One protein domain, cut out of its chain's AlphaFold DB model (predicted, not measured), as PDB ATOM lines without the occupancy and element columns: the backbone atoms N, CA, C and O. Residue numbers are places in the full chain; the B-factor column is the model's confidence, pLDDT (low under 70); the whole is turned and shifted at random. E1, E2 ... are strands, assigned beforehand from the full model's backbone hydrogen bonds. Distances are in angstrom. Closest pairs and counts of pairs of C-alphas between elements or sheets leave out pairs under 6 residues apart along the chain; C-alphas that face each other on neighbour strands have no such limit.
ATOM      1  N   THR A  24     158.438 143.441 191.559       96.81
ATOM      2  CA  THR A  24     157.806 142.775 190.416       96.81
ATOM      3  C   THR A  24     156.321 142.563 190.644       96.81
ATOM      4  O   THR A  24     155.905 142.085 191.704       96.81
ATOM      5  N   ILE A  25     155.521 142.908 189.636       96.94
ATOM      6  CA  ILE A  25     154.061 142.868 189.703       96.94
ATOM      7  C   ILE A  25     153.522 142.111 188.496       96.94
ATOM      8  O   ILE A  25     153.843 142.442 187.355       96.94
ATOM      9  N   TRP A  26     152.685 141.111 188.758       95.81
ATOM     10  CA  TRP A  26     151.959 140.366 187.736       95.81
ATOM     11  C   TRP A  26     150.517 140.846 187.637       95.81
ATOM     12  O   TRP A  26     149.850 141.048 188.654       95.81
ATOM     13  N   LEU A  27     150.011 140.971 186.412       96.56
ATOM     14  CA  LEU A  27     148.586 141.161 186.155       96.56
ATOM     15  C   LEU A  27     148.168 140.626 184.791       96.56
ATOM     16  O   LEU A  27     148.976 140.525 183.870       96.56
ATOM     17  N   ALA A  28     146.887 140.296 184.670       96.88
ATOM     18  CA  ALA A  28     146.285 139.778 183.453       96.88
ATOM     19  C   ALA A  28     145.202 140.730 182.944       96.88
ATOM     20  O   ALA A  28     144.367 141.204 183.715       96.88
ATOM     21  N   THR A  29     145.188 140.985 181.640       96.19
ATOM     22  CA  THR A  29     144.252 141.902 180.988       96.19
ATOM     23  C   THR A  29     143.598 141.245 179.773       96.19
ATOM     24  O   THR A  29     144.122 140.283 179.201       96.19
ATOM     25  N   SER A  30     142.416 141.730 179.385       95.25
ATOM     26  CA  SER A  30     141.664 141.173 178.252       95.25
ATOM     27  C   SER A  30     142.062 141.732 176.886       95.25
ATOM     28  O   SER A  30     141.626 141.222 175.852       95.25
ATOM     29  N   GLN A  31     142.902 142.763 176.875       93.50
ATOM     30  CA  GLN A  31     143.372 143.477 175.693       93.50
ATOM     31  C   GLN A  31     144.820 143.929 175.924       93.50
ATOM     32  O   GLN A  31     145.195 144.115 177.079       93.50
ATOM     33  N   PRO A  32     145.633 144.136 174.877       92.81
ATOM     34  CA  PRO A  32     146.993 144.619 175.070       92.81
ATOM     35  C   PRO A  32     146.959 146.027 175.679       92.81
ATOM     36  O   PRO A  32     146.223 146.893 175.204       92.81
ATOM     37  N   LEU A  33     147.742 146.240 176.735       91.69
ATOM     38  CA  LEU A  33     147.878 147.523 177.420       91.69
ATOM     39  C   LEU A  33     149.346 147.841 177.648       91.69
ATOM     40  O   LEU A  33     150.131 146.960 178.007       91.69
ATOM     41  N   GLU A  34     149.685 149.118 177.522       91.94
ATOM     42  CA  GLU A  34     150.927 149.633 178.073       91.94
ATOM     43  C   GLU A  34     150.716 149.948 179.550       91.94
ATOM     44  O   GLU A  34     149.784 150.659 179.932       91.94
ATOM     45  N   ILE A  35     151.579 149.390 180.397       93.56
ATOM     46  CA  ILE A  35     151.452 149.506 181.849       93.56
ATOM     47  C   ILE A  35     152.767 150.030 182.399       93.56
ATOM     48  O   ILE A  35     153.836 149.481 182.118       93.56
ATOM     49  N   LYS A  36     152.678 151.098 183.191       94.00
ATOM     50  CA  LYS A  36     153.805 151.688 183.916       94.00
ATOM     51  C   LYS A  36     153.523 151.662 185.410       94.00
ATOM     52  O   LYS A  36     152.395 151.915 185.832       94.00
ATOM     53  N   GLY A  37     154.550 151.353 186.190       93.69
ATOM     54  CA  GLY A  37     154.513 151.379 187.640       93.69
ATOM     55  C   GLY A  37     155.242 152.600 188.187       93.69
ATOM     56  O   GLY A  37     156.247 153.041 187.635       93.69
ATOM     57  N   LYS A  38     154.728 153.145 189.284       94.81
ATOM     58  CA  LYS A  38     155.428 154.115 190.126       94.81
ATOM     59  C   LYS A  38     155.392 153.617 191.557       94.81
ATOM     60  O   LYS A  38     154.343 153.153 191.997       94.81
ATOM     61  N   VAL A  39     156.503 153.740 192.264       95.06
ATOM     62  CA  VAL A  39     156.623 153.375 193.679       95.06
ATOM     63  C   VAL A  39     156.742 154.623 194.542       95.06
ATOM     64  O   VAL A  39     157.265 155.649 194.103       95.06
ATOM     65  N   PHE A  40     156.220 154.539 195.759       94.75
ATOM     66  CA  PHE A  40     156.158 155.644 196.703       94.75
ATOM     67  C   PHE A  40     156.603 155.160 198.068       94.75
ATOM     68  O   PHE A  40     156.120 154.135 198.541       94.75
ATOM     69  N   LYS A  41     157.480 155.903 198.727       93.38
ATOM     70  CA  LYS A  41     157.734 155.722 200.149       93.38
ATOM     71  C   LYS A  41     156.567 156.315 200.926       93.38
ATOM     72  O   LYS A  41     156.170 157.451 200.671       93.38
ATOM     73  N   VAL A  42     156.030 155.532 201.853       92.00
ATOM     74  CA  VAL A  42     154.932 155.949 202.722       92.00
ATOM     75  C   VAL A  42     155.500 156.263 204.096       92.00
ATOM     76  O   VAL A  42     156.106 155.400 204.734       92.00
ATOM     77  N   THR A  43     155.297 157.495 204.549       88.81
ATOM     78  CA  THR A  43     155.670 157.926 205.897       88.81
ATOM     79  C   THR A  43     154.399 158.284 206.652       88.81
ATOM     80  O   THR A  43     153.610 159.111 206.198       88.81
ATOM     81  N   ASN A  44     154.182 157.652 207.806       80.19
ATOM     82  CA  ASN A  44     153.067 158.015 208.674       80.19
ATOM     83  C   ASN A  44     153.420 159.329 209.375       80.19
ATOM     84  O   ASN A  44     154.376 159.365 210.159       80.19
ATOM     85  N   GLY A  45     152.651 160.386 209.122       67.62
ATOM     86  CA  GLY A  45     152.715 161.591 209.936       67.62
ATOM     87  C   GLY A  45     152.316 161.225 211.364       67.62
ATOM     88  O   GLY A  45     151.188 160.817 211.612       67.62
ATOM     89  N   ARG A  46     153.246 161.303 212.321       60.28
ATOM     90  CA  ARG A  46     152.911 161.067 213.739       60.28
ATOM     91  C   ARG A  46     152.051 162.192 214.326       60.28
ATOM     92  O   ARG A  46     151.413 161.977 215.348       60.28
ATOM     93  N   GLU A  47     152.039 163.360 213.682       60.88
ATOM     94  CA  GLU A  47     151.356 164.576 214.153       60.88
ATOM     95  C   GLU A  47     150.118 164.942 213.320       60.88
ATOM     96  O   GLU A  47     149.196 165.580 213.820       60.88
ATOM     97  N   THR A  48     150.064 164.504 212.063       58.19
ATOM     98  CA  THR A  48     148.931 164.691 211.154       58.19
ATOM     99  C   THR A  48     148.406 163.312 210.787       58.19
ATOM    100  O   THR A  48     149.183 162.504 210.292       58.19
ATOM    101  N   GLU A  49     147.113 163.027 210.955       68.19
ATOM    102  CA  GLU A  49     146.468 161.736 210.613       68.19
ATOM    103  C   GLU A  49     146.553 161.348 209.112       68.19
ATOM    104  O   GLU A  49     145.873 160.438 208.638       68.19
ATOM    105  N   THR A  50     147.377 162.042 208.328       76.06
ATOM    106  CA  THR A  50     147.578 161.865 206.896       76.06
ATOM    107  C   THR A  50     148.929 161.221 206.603       76.06
ATOM    108  O   THR A  50     149.970 161.689 207.062       76.06
ATOM    109  N   ASN A  51     148.918 160.176 205.775       81.75
ATOM    110  CA  ASN A  51     150.143 159.578 205.247       81.75
ATOM    111  C   ASN A  51     150.782 160.495 204.197       81.75
ATOM    112  O   ASN A  51     150.100 160.976 203.288       81.75
ATOM    113  N   GLU A  52     152.098 160.665 204.280       87.94
ATOM    114  CA  GLU A  52     152.900 161.331 203.258       87.94
ATOM    115  C   GLU A  52     153.418 160.309 202.246       87.94
ATOM    116  O   GLU A  52     153.888 159.227 202.613       87.94
ATOM    117  N   TYR A  53     153.338 160.660 200.960       90.62
ATOM    118  CA  TYR A  53     153.768 159.811 199.851       90.62
ATOM    119  C   TYR A  53     154.874 160.507 199.063       90.62
ATOM    120  O   TYR A  53     154.621 161.456 198.322       90.62
ATOM    121  N   GLU A  54     156.090 159.992 199.177       93.00
ATOM    122  CA  GLU A  54     157.248 160.464 198.420       93.00
ATOM    123  C   GLU A  54     157.471 159.534 197.224       93.00
ATOM    124  O   GLU A  54     157.684 158.335 197.394       93.00
ATOM    125  N   MET A  55     157.395 160.054 195.998       93.75
ATOM    126  CA  MET A  55     157.653 159.244 194.803       93.75
ATOM    127  C   MET A  55     159.133 158.870 194.736       93.75
ATOM    128  O   MET A  55     159.989 159.748 194.753       93.75
ATOM    129  N   LEU A  56     159.427 157.576 194.598       94.94
ATOM    130  CA  LEU A  56     160.795 157.104 194.418       94.94
ATOM    131  C   LEU A  56     161.151 157.084 192.931       94.94
ATOM    132  O   LEU A  56     160.411 156.537 192.103       94.94
ATOM    133  N   ASP A  57     162.308 157.657 192.607       95.19
ATOM    134  CA  ASP A  57     162.799 157.716 191.237       95.19
ATOM    135  C   ASP A  57     163.117 156.310 190.703       95.19
ATOM    136  O   ASP A  57     163.994 155.597 191.196       95.19
ATOM    137  N   SER A  58     162.342 155.878 189.710       96.38
ATOM    138  CA  SER A  58     162.326 154.496 189.238       96.38
ATOM    139  C   SER A  58     161.880 154.382 187.784       96.38
ATOM    140  O   SER A  58     161.138 155.221 187.267       96.38
ATOM    141  N   TYR A  59     162.301 153.300 187.131       96.50
ATOM    142  CA  TYR A  59     161.844 152.922 185.799       96.50
ATOM    143  C   TYR A  59     161.081 151.603 185.835       96.50
ATOM    144  O   TYR A  59     161.293 150.748 186.694       96.50
ATOM    145  N   THR A  60     160.182 151.430 184.864       96.88
ATOM    146  CA  THR A  60     159.425 150.189 184.671       96.88
ATOM    147  C   THR A  60     159.812 149.534 183.356       96.88
ATOM    148  O   THR A  60     159.611 150.121 182.286       96.88
ATOM    149  N   LYS A  61     160.270 148.285 183.435       97.00
ATOM    150  CA  LYS A  61     160.291 147.352 182.308       97.00
ATOM    151  C   LYS A  61     159.041 146.476 182.370       97.00
ATOM    152  O   LYS A  61     158.725 145.948 183.431       97.00
ATOM    153  N   THR A  62     158.349 146.316 181.247       96.81
ATOM    154  CA  THR A  62     157.122 145.514 181.166       96.81
ATOM    155  C   THR A  62     157.299 144.435 180.113       96.81
ATOM    156  O   THR A  62     157.403 144.745 178.929       96.81
ATOM    157  N   ASP A  63     157.296 143.179 180.542       96.38
ATOM    158  CA  ASP A  63     157.304 142.016 179.659       96.38
ATOM    159  C   ASP A  63     155.869 141.482 179.551       96.38
ATOM    160  O   ASP A  63     155.176 141.330 180.557       96.38
ATOM    161  N   THR A  64     155.380 141.245 178.331       96.31
ATOM    162  CA  THR A  64     153.993 140.809 178.095       96.31
ATOM    163  C   THR A  64     153.962 139.552 177.248       96.31
ATOM    164  O   THR A  64     154.560 139.511 176.176       96.31
ATOM    165  N   ILE A  65     153.198 138.555 177.693       96.50
ATOM    166  CA  ILE A  65     152.888 137.364 176.904       96.50
ATOM    167  C   ILE A  65     151.398 137.327 176.576       96.50
ATOM    168  O   ILE A  65     150.544 137.618 177.415       96.50
ATOM    169  N   ARG A  66     151.065 136.944 175.343       97.12
ATOM    170  CA  ARG A  66     149.682 136.686 174.941       97.12
ATOM    171  C   ARG A  66     149.381 135.203 175.135       97.12
ATOM    172  O   ARG A  66     149.896 134.374 174.396       97.12
ATOM    173  N   ALA A  67     148.527 134.882 176.102       95.12
ATOM    174  CA  ALA A  67     148.141 133.512 176.457       95.12
ATOM    175  C   ALA A  67     146.726 133.140 175.965       95.12
ATOM    176  O   ALA A  67     146.114 132.187 176.438       95.12
ATOM    177  N   GLY A  68     146.176 133.910 175.024       93.44
ATOM    178  CA  GLY A  68     144.872 133.658 174.419       93.44
ATOM    179  C   GLY A  68     144.416 134.805 173.523       93.44
ATOM    180  O   GLY A  68     145.091 135.828 173.385       93.44
ATOM    181  N   SER A  69     143.235 134.666 172.919       92.62
ATOM    182  CA  SER A  69     142.694 135.706 172.032       92.62
ATOM    183  C   SER A  69     142.463 137.032 172.764       92.62
ATOM    184  O   SER A  69     142.729 138.089 172.191       92.62
ATOM    185  N   ARG A  70     142.036 136.945 174.030       94.12
ATOM    186  CA  ARG A  70     141.736 138.047 174.954       94.12
ATOM    187  C   ARG A  70     142.393 137.836 176.324       94.12
ATOM    188  O   ARG A  70     141.748 138.047 177.341       94.12
ATOM    189  N   LEU A  71     143.626 137.328 176.359       96.06
ATOM    190  CA  LEU A  71     144.382 137.145 177.600       96.06
ATOM    191  C   LEU A  71     145.832 137.571 177.387       96.06
ATOM    192  O   LEU A  71     146.576 136.934 176.639       96.06
ATOM    193  N   PHE A  72     146.212 138.644 178.067       97.00
ATOM    194  CA  PHE A  72     147.549 139.218 178.055       97.00
ATOM    195  C   PHE A  72     148.057 139.236 179.488       97.00
ATOM    196  O   PHE A  72     147.411 139.796 180.369       97.00
ATOM    197  N   ILE A  73     149.178 138.570 179.729       96.81
ATOM    198  CA  ILE A  73     149.796 138.491 181.048       96.81
ATOM    199  C   ILE A  73     151.015 139.402 181.032       96.81
ATOM    200  O   ILE A  73     151.875 139.273 180.162       96.81
ATOM    201  N   HIS A  74     151.065 140.319 181.988       96.88
ATOM    202  CA  HIS A  74     152.092 141.338 182.105       96.88
ATOM    203  C   HIS A  74     152.920 141.099 183.362       96.88
ATOM    204  O   HIS A  74     152.364 140.930 184.450       96.88
ATOM    205  N   LEU A  75     154.238 141.147 183.203       97.00
ATOM    206  CA  LEU A  75     155.214 141.190 184.276       97.00
ATOM    207  C   LEU A  75     155.890 142.558 184.265       97.00
ATOM    208  O   LEU A  75     156.674 142.876 183.372       97.00
ATOM    209  N   LEU A  76     155.575 143.370 185.268       97.38
ATOM    210  CA  LEU A  76     156.215 144.659 185.482       97.38
ATOM    211  C   LEU A  76     157.384 144.469 186.431       97.38
ATOM    212  O   LEU A  76     157.207 143.932 187.518       97.38
ATOM    213  N   SER A  77     158.548 144.958 186.031       97.69
ATOM    214  CA  SER A  77     159.756 145.044 186.842       97.69
ATOM    215  C   SER A  77     160.074 146.516 187.074       97.69
ATOM    216  O   SER A  77     160.478 147.223 186.149       97.69
ATOM    217  N   ILE A  78     159.850 146.981 188.301       97.50
ATOM    218  CA  ILE A  78     160.086 148.361 188.728       97.50
ATOM    219  C   ILE A  78     161.390 148.385 189.516       97.50
ATOM    220  O   ILE A  78     161.496 147.706 190.536       97.50
ATOM    221  N   SER A  79     162.373 149.143 189.040       97.44
ATOM    222  CA  SER A  79     163.701 149.229 189.667       97.44
ATOM    223  C   SER A  79     164.084 150.702 189.853       97.44
ATOM    224  O   SER A  79     163.643 151.539 189.055       97.44
ATOM    225  N   PRO A  80     164.857 151.056 190.893       96.88
ATOM    226  CA  PRO A  80     165.299 152.429 191.090       96.88
ATOM    227  C   PRO A  80     166.247 152.839 189.957       96.88
ATOM    228  O   PRO A  80     166.998 152.009 189.442       96.88
ATOM    229  N   HIS A  81     166.226 154.113 189.556       95.81
ATOM    230  CA  HIS A  81     167.206 154.615 188.583       95.81
ATOM    231  C   HIS A  81     168.622 154.637 189.169       95.81
ATOM    232  O   HIS A  81     169.590 154.360 188.463       95.81
ATOM    233  N   THR A  82     168.740 154.955 190.460       92.62
ATOM    234  CA  THR A  82     170.012 155.011 191.185       92.62
ATOM    235  C   THR A  82     169.870 154.393 192.576       92.62
ATOM    236  O   THR A  82     168.806 154.457 193.190       92.62
ATOM    237  N   GLY A  83     170.946 153.784 193.082       94.31
ATOM    238  CA  GLY A  83     170.966 153.184 194.417       94.31
ATOM    239  C   GLY A  83     169.990 152.013 194.577       94.31
ATOM    240  O   GLY A  83     169.891 151.147 193.708       94.31
ATOM    241  N   THR A  84     169.295 151.978 195.714       96.44
ATOM    242  CA  THR A  84     168.348 150.921 196.093       96.44
ATOM    243  C   THR A  84     167.110 151.522 196.752       96.44
ATOM    244  O   THR A  84     167.192 152.558 197.412       96.44
ATOM    245  N   PHE A  85     165.971 150.843 196.657       95.88
ATOM    246  CA  PHE A  85     164.803 151.145 197.478       95.88
ATOM    247  C   PHE A  85     165.107 150.978 198.976       95.88
ATOM    248  O   PHE A  85     165.935 150.138 199.349       95.88
ATOM    249  N   PRO A  86     164.443 151.756 199.850       93.56
ATOM    250  CA  PRO A  86     164.687 151.694 201.283       93.56
ATOM    251  C   PRO A  86     164.207 150.359 201.866       93.56
ATOM    252  O   PRO A  86     163.080 149.921 201.631       93.56
ATOM    253  N   ALA A  87     165.065 149.718 202.658       93.12
ATOM    254  CA  ALA A  87     164.713 148.510 203.397       93.12
ATOM    255  C   ALA A  87     163.840 148.840 204.620       93.12
ATOM    256  O   ALA A  87     163.921 149.933 205.181       93.12
ATOM    257  N   GLY A  88     163.001 147.886 205.038       90.38
ATOM    258  CA  GLY A  88     162.190 148.007 206.259       90.38
ATOM    259  C   GLY A  88     161.186 149.164 206.254       90.38
ATOM    260  O   GLY A  88     160.708 149.560 207.311       90.38
ATOM    261  N   THR A  89     160.883 149.723 205.081       89.94
ATOM    262  CA  THR A  89     159.981 150.865 204.915       89.94
ATOM    263  C   THR A  89     158.760 150.449 204.107       89.94
ATOM    264  O   THR A  89     158.869 149.645 203.181       89.94
ATOM    265  N   LEU A  90     157.591 150.998 204.445       91.38
ATOM    266  CA  LEU A  90     156.379 150.781 203.666       91.38
ATOM    267  C   LEU A  90     156.503 151.479 202.307       91.38
ATOM    268  O   LEU A  90     156.699 152.694 202.233       91.38
ATOM    269  N   ILE A  91     156.370 150.696 201.240       91.94
ATOM    270  CA  ILE A  91     156.357 151.181 199.863       91.94
ATOM    271  C   ILE A  91     154.969 150.947 199.271       91.94
ATOM    272  O   ILE A  91     154.512 149.809 199.189       91.94
ATOM    273  N   GLY A  92     154.320 152.026 198.844       92.75
ATOM    274  CA  GLY A  92     153.102 151.991 198.040       92.75
ATOM    275  C   GLY A  92     153.421 151.968 196.548       92.75
ATOM    276  O   GLY A  92     154.537 152.288 196.121       92.75
ATOM    277  N   TYR A  93     152.437 151.623 195.725       93.88
ATOM    278  CA  TYR A  93     152.595 151.642 194.275       93.88
ATOM    279  C   TYR A  93     151.350 152.137 193.542       93.88
ATOM    280  O   TYR A  93     150.211 151.969 193.972       93.88
ATOM    281  N   ASN A  94     151.591 152.716 192.369       94.06
ATOM    282  CA  ASN A  94     150.562 153.065 191.408       94.06
ATOM    283  C   ASN A  94     150.853 152.404 190.067       94.06
ATOM    284  O   ASN A  94     151.945 152.565 189.520       94.06
ATOM    285  N   LEU A  95     149.851 151.738 189.501       93.44
ATOM    286  CA  LEU A  95     149.886 151.264 188.118       93.44
ATOM    287  C   LEU A  95     149.061 152.198 187.247       93.44
ATOM    288  O   LEU A  95     147.900 152.452 187.561       93.44
ATOM    289  N   SER A  96     149.645 152.699 186.162       92.44
ATOM    290  CA  SER A  96     148.943 153.457 185.125       92.44
ATOM    291  C   SER A  96     148.851 152.638 183.850       92.44
ATOM    292  O   SER A  96     149.856 152.086 183.400       92.44
ATOM    293  N   PHE A  97     147.655 152.611 183.270       90.44
ATOM    294  CA  PHE A  97     147.343 151.885 182.048       90.44
ATOM    295  C   PHE A  97     147.085 152.880 180.922       90.44
ATOM    296  O   PHE A  97     146.293 153.806 181.109       90.44
ATOM    297  N   ALA A  98     147.713 152.654 179.774       85.38
ATOM    298  CA  ALA A  98     147.398 153.323 178.522       85.38
ATOM    299  C   ALA A  98     146.953 152.272 177.500       85.38
ATOM    300  O   ALA A  98     147.568 151.209 177.364       85.38
ATOM    301  N   ASP A  99     145.861 152.556 176.799       75.19
ATOM    302  CA  ASP A  99     145.526 151.879 175.556       75.19
ATOM    303  C   ASP A  99     145.833 152.820 174.387       75.19
ATOM    304  O   ASP A  99     145.736 154.038 174.499       75.19
ATOM    305  N   GLY A 100     146.203 152.266 173.234       58.03
ATOM    306  CA  GLY A 100     146.447 153.078 172.034       58.03
ATOM    307  C   GLY A 100     145.192 153.786 171.494       58.03
ATOM    308  O   GLY A 100     145.298 154.542 170.535       58.03
ATOM    309  N   ASN A 101     144.015 153.542 172.091       50.94
ATOM    310  CA  ASN A 101     142.711 153.944 171.563       50.94
ATOM    311  C   ASN A 101     141.909 154.892 172.474       50.94
ATOM    312  O   ASN A 101     140.942 155.480 171.993       50.94
ATOM    313  N   THR A 102     142.243 155.062 173.760       47.28
ATOM    314  CA  THR A 102     141.548 156.003 174.650       47.28
ATOM    315  C   THR A 102     142.529 156.889 175.416       47.28
ATOM    316  O   THR A 102     143.508 156.452 176.008       47.28
ATOM    317  N   CYS A 103     142.232 158.185 175.454       43.28
ATOM    318  CA  CYS A 103     143.019 159.202 176.161       43.28
ATOM    319  C   CYS A 103     142.869 159.117 177.709       43.28
ATOM    320  O   CYS A 103     143.120 160.082 178.426       43.28
ATOM    321  N   GLY A 104     142.396 157.987 178.253       49.53
ATOM    322  CA  GLY A 104     142.035 157.833 179.665       49.53
ATOM    323  C   GLY A 104     143.031 156.982 180.453       49.53
ATOM    324  O   GLY A 104     143.106 155.772 180.260       49.53
ATOM    325  N   ILE A 105     143.737 157.583 181.416       57.78
ATOM    326  CA  ILE A 105     144.637 156.847 182.319       57.78
ATOM    327  C   ILE A 105     143.813 156.168 183.417       57.78
ATOM    328  O   ILE A 105     143.319 156.826 184.335       57.78
ATOM    329  N   LYS A 106     143.707 154.837 183.379       69.56
ATOM    330  CA  LYS A 106     143.184 154.057 184.517       69.56
ATOM    331  C   LYS A 106     144.293 153.870 185.556       69.56
ATOM    332  O   LYS A 106     145.464 153.787 185.180       69.56
ATOM    333  N   ARG A 107     143.949 153.829 186.853       72.44
ATOM    334  CA  ARG A 107     144.927 153.681 187.947       72.44
ATOM    335  C   ARG A 107     144.495 152.665 188.996       72.44
ATOM    336  O   ARG A 107     143.336 152.661 189.397       72.44
ATOM    337  N   ILE A 108     145.450 151.878 189.478       73.62
ATOM    338  CA  ILE A 108     145.325 151.084 190.709       73.62
ATOM    339  C   ILE A 108     146.312 151.665 191.718       73.62
ATOM    340  O   ILE A 108     147.450 151.936 191.332       73.62
ATOM    341  N   ARG A 109     145.863 151.887 192.959       69.88
ATOM    342  CA  ARG A 109     146.667 152.417 194.069       69.88
ATOM    343  C   ARG A 109     146.597 151.445 195.240       69.88
ATOM    344  O   ARG A 109     145.485 151.038 195.584       69.88
ATOM    345  N   CYS A 110     147.737 151.100 195.825       67.44
ATOM    346  CA  CYS A 110     147.845 150.295 197.041       67.44
ATOM    347  C   CYS A 110     149.039 150.764 197.872       67.44
ATOM    348  O   CYS A 110     150.039 151.216 197.262       67.44
TER     349      CYS A 110
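What this domain is: This is residues 24 to 110 of the 110 residues of an uncharacterized protein of Bacillus salacetis (UniProt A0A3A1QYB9). Two strongly twisted sheets lie partly face to face as a loose sandwich, their strands crossed at 53 degrees; the four-stranded sheet E3-E2-E6-E7 is curled like part of a barrel, and E1-E5-E4 is the other sheet. Residues 45 to 50, in the turn of the hairpin E2 and E3, stick out. The 87 printed residues hold seven named strands, E1 to E7 in order, and no named helix; the class is all strand, and both sheets are antiparallel. The whole is loose, with a radius of gyration of the C-alphas of 15.2 A, and elongated, spanning 51 by 27 by 18 A.

Where its parts are: E1, residues 24 to 29, begins at C-alpha 24 (157.806, 142.775, 190.416). E2, residues 34 to 44, is 31.8 A long. E3, residues 51 to 56, runs on into E4, residues 58 to 68, at 85 degrees; E4 is 31.0 A long. E5, residues 71 to 80, measures 29.2 A and E6, residues 91 to 99, 26.6 A. E7, residues 102 to 109, ends at C-alpha 109 (146.667, 152.417, 194.069).

How they stand to each other: E2 and E6 are antiparallel at 157 degrees, with N 38 and O 94 2.9 A apart, within hydrogen-bond range. Edge strand E3 pairs with E2 through N 41 and O 54, 2.8 A. Edge strand E7 pairs with E6 through N 95 and O 108, 3.0 A. In the other sheet, inner strand E5 has N 74 and O 27 of E1 at 2.8 A, and N 75 and O 63 of E4 at 2.8 A. Between the sheets, the closest C-alphas of E2 and E4 are those of Gly 37 and Thr 60, 5.9 A apart. E1 and E6 are apart.

The domain as a whole: The C-alphas farthest apart, of Glu 47 and Ser 69, are 51.8 A apart. The printed part has no cut and no long link. The pLDDT is under 70 at residues 45 to 49, 100 to 106 and 109 to 110.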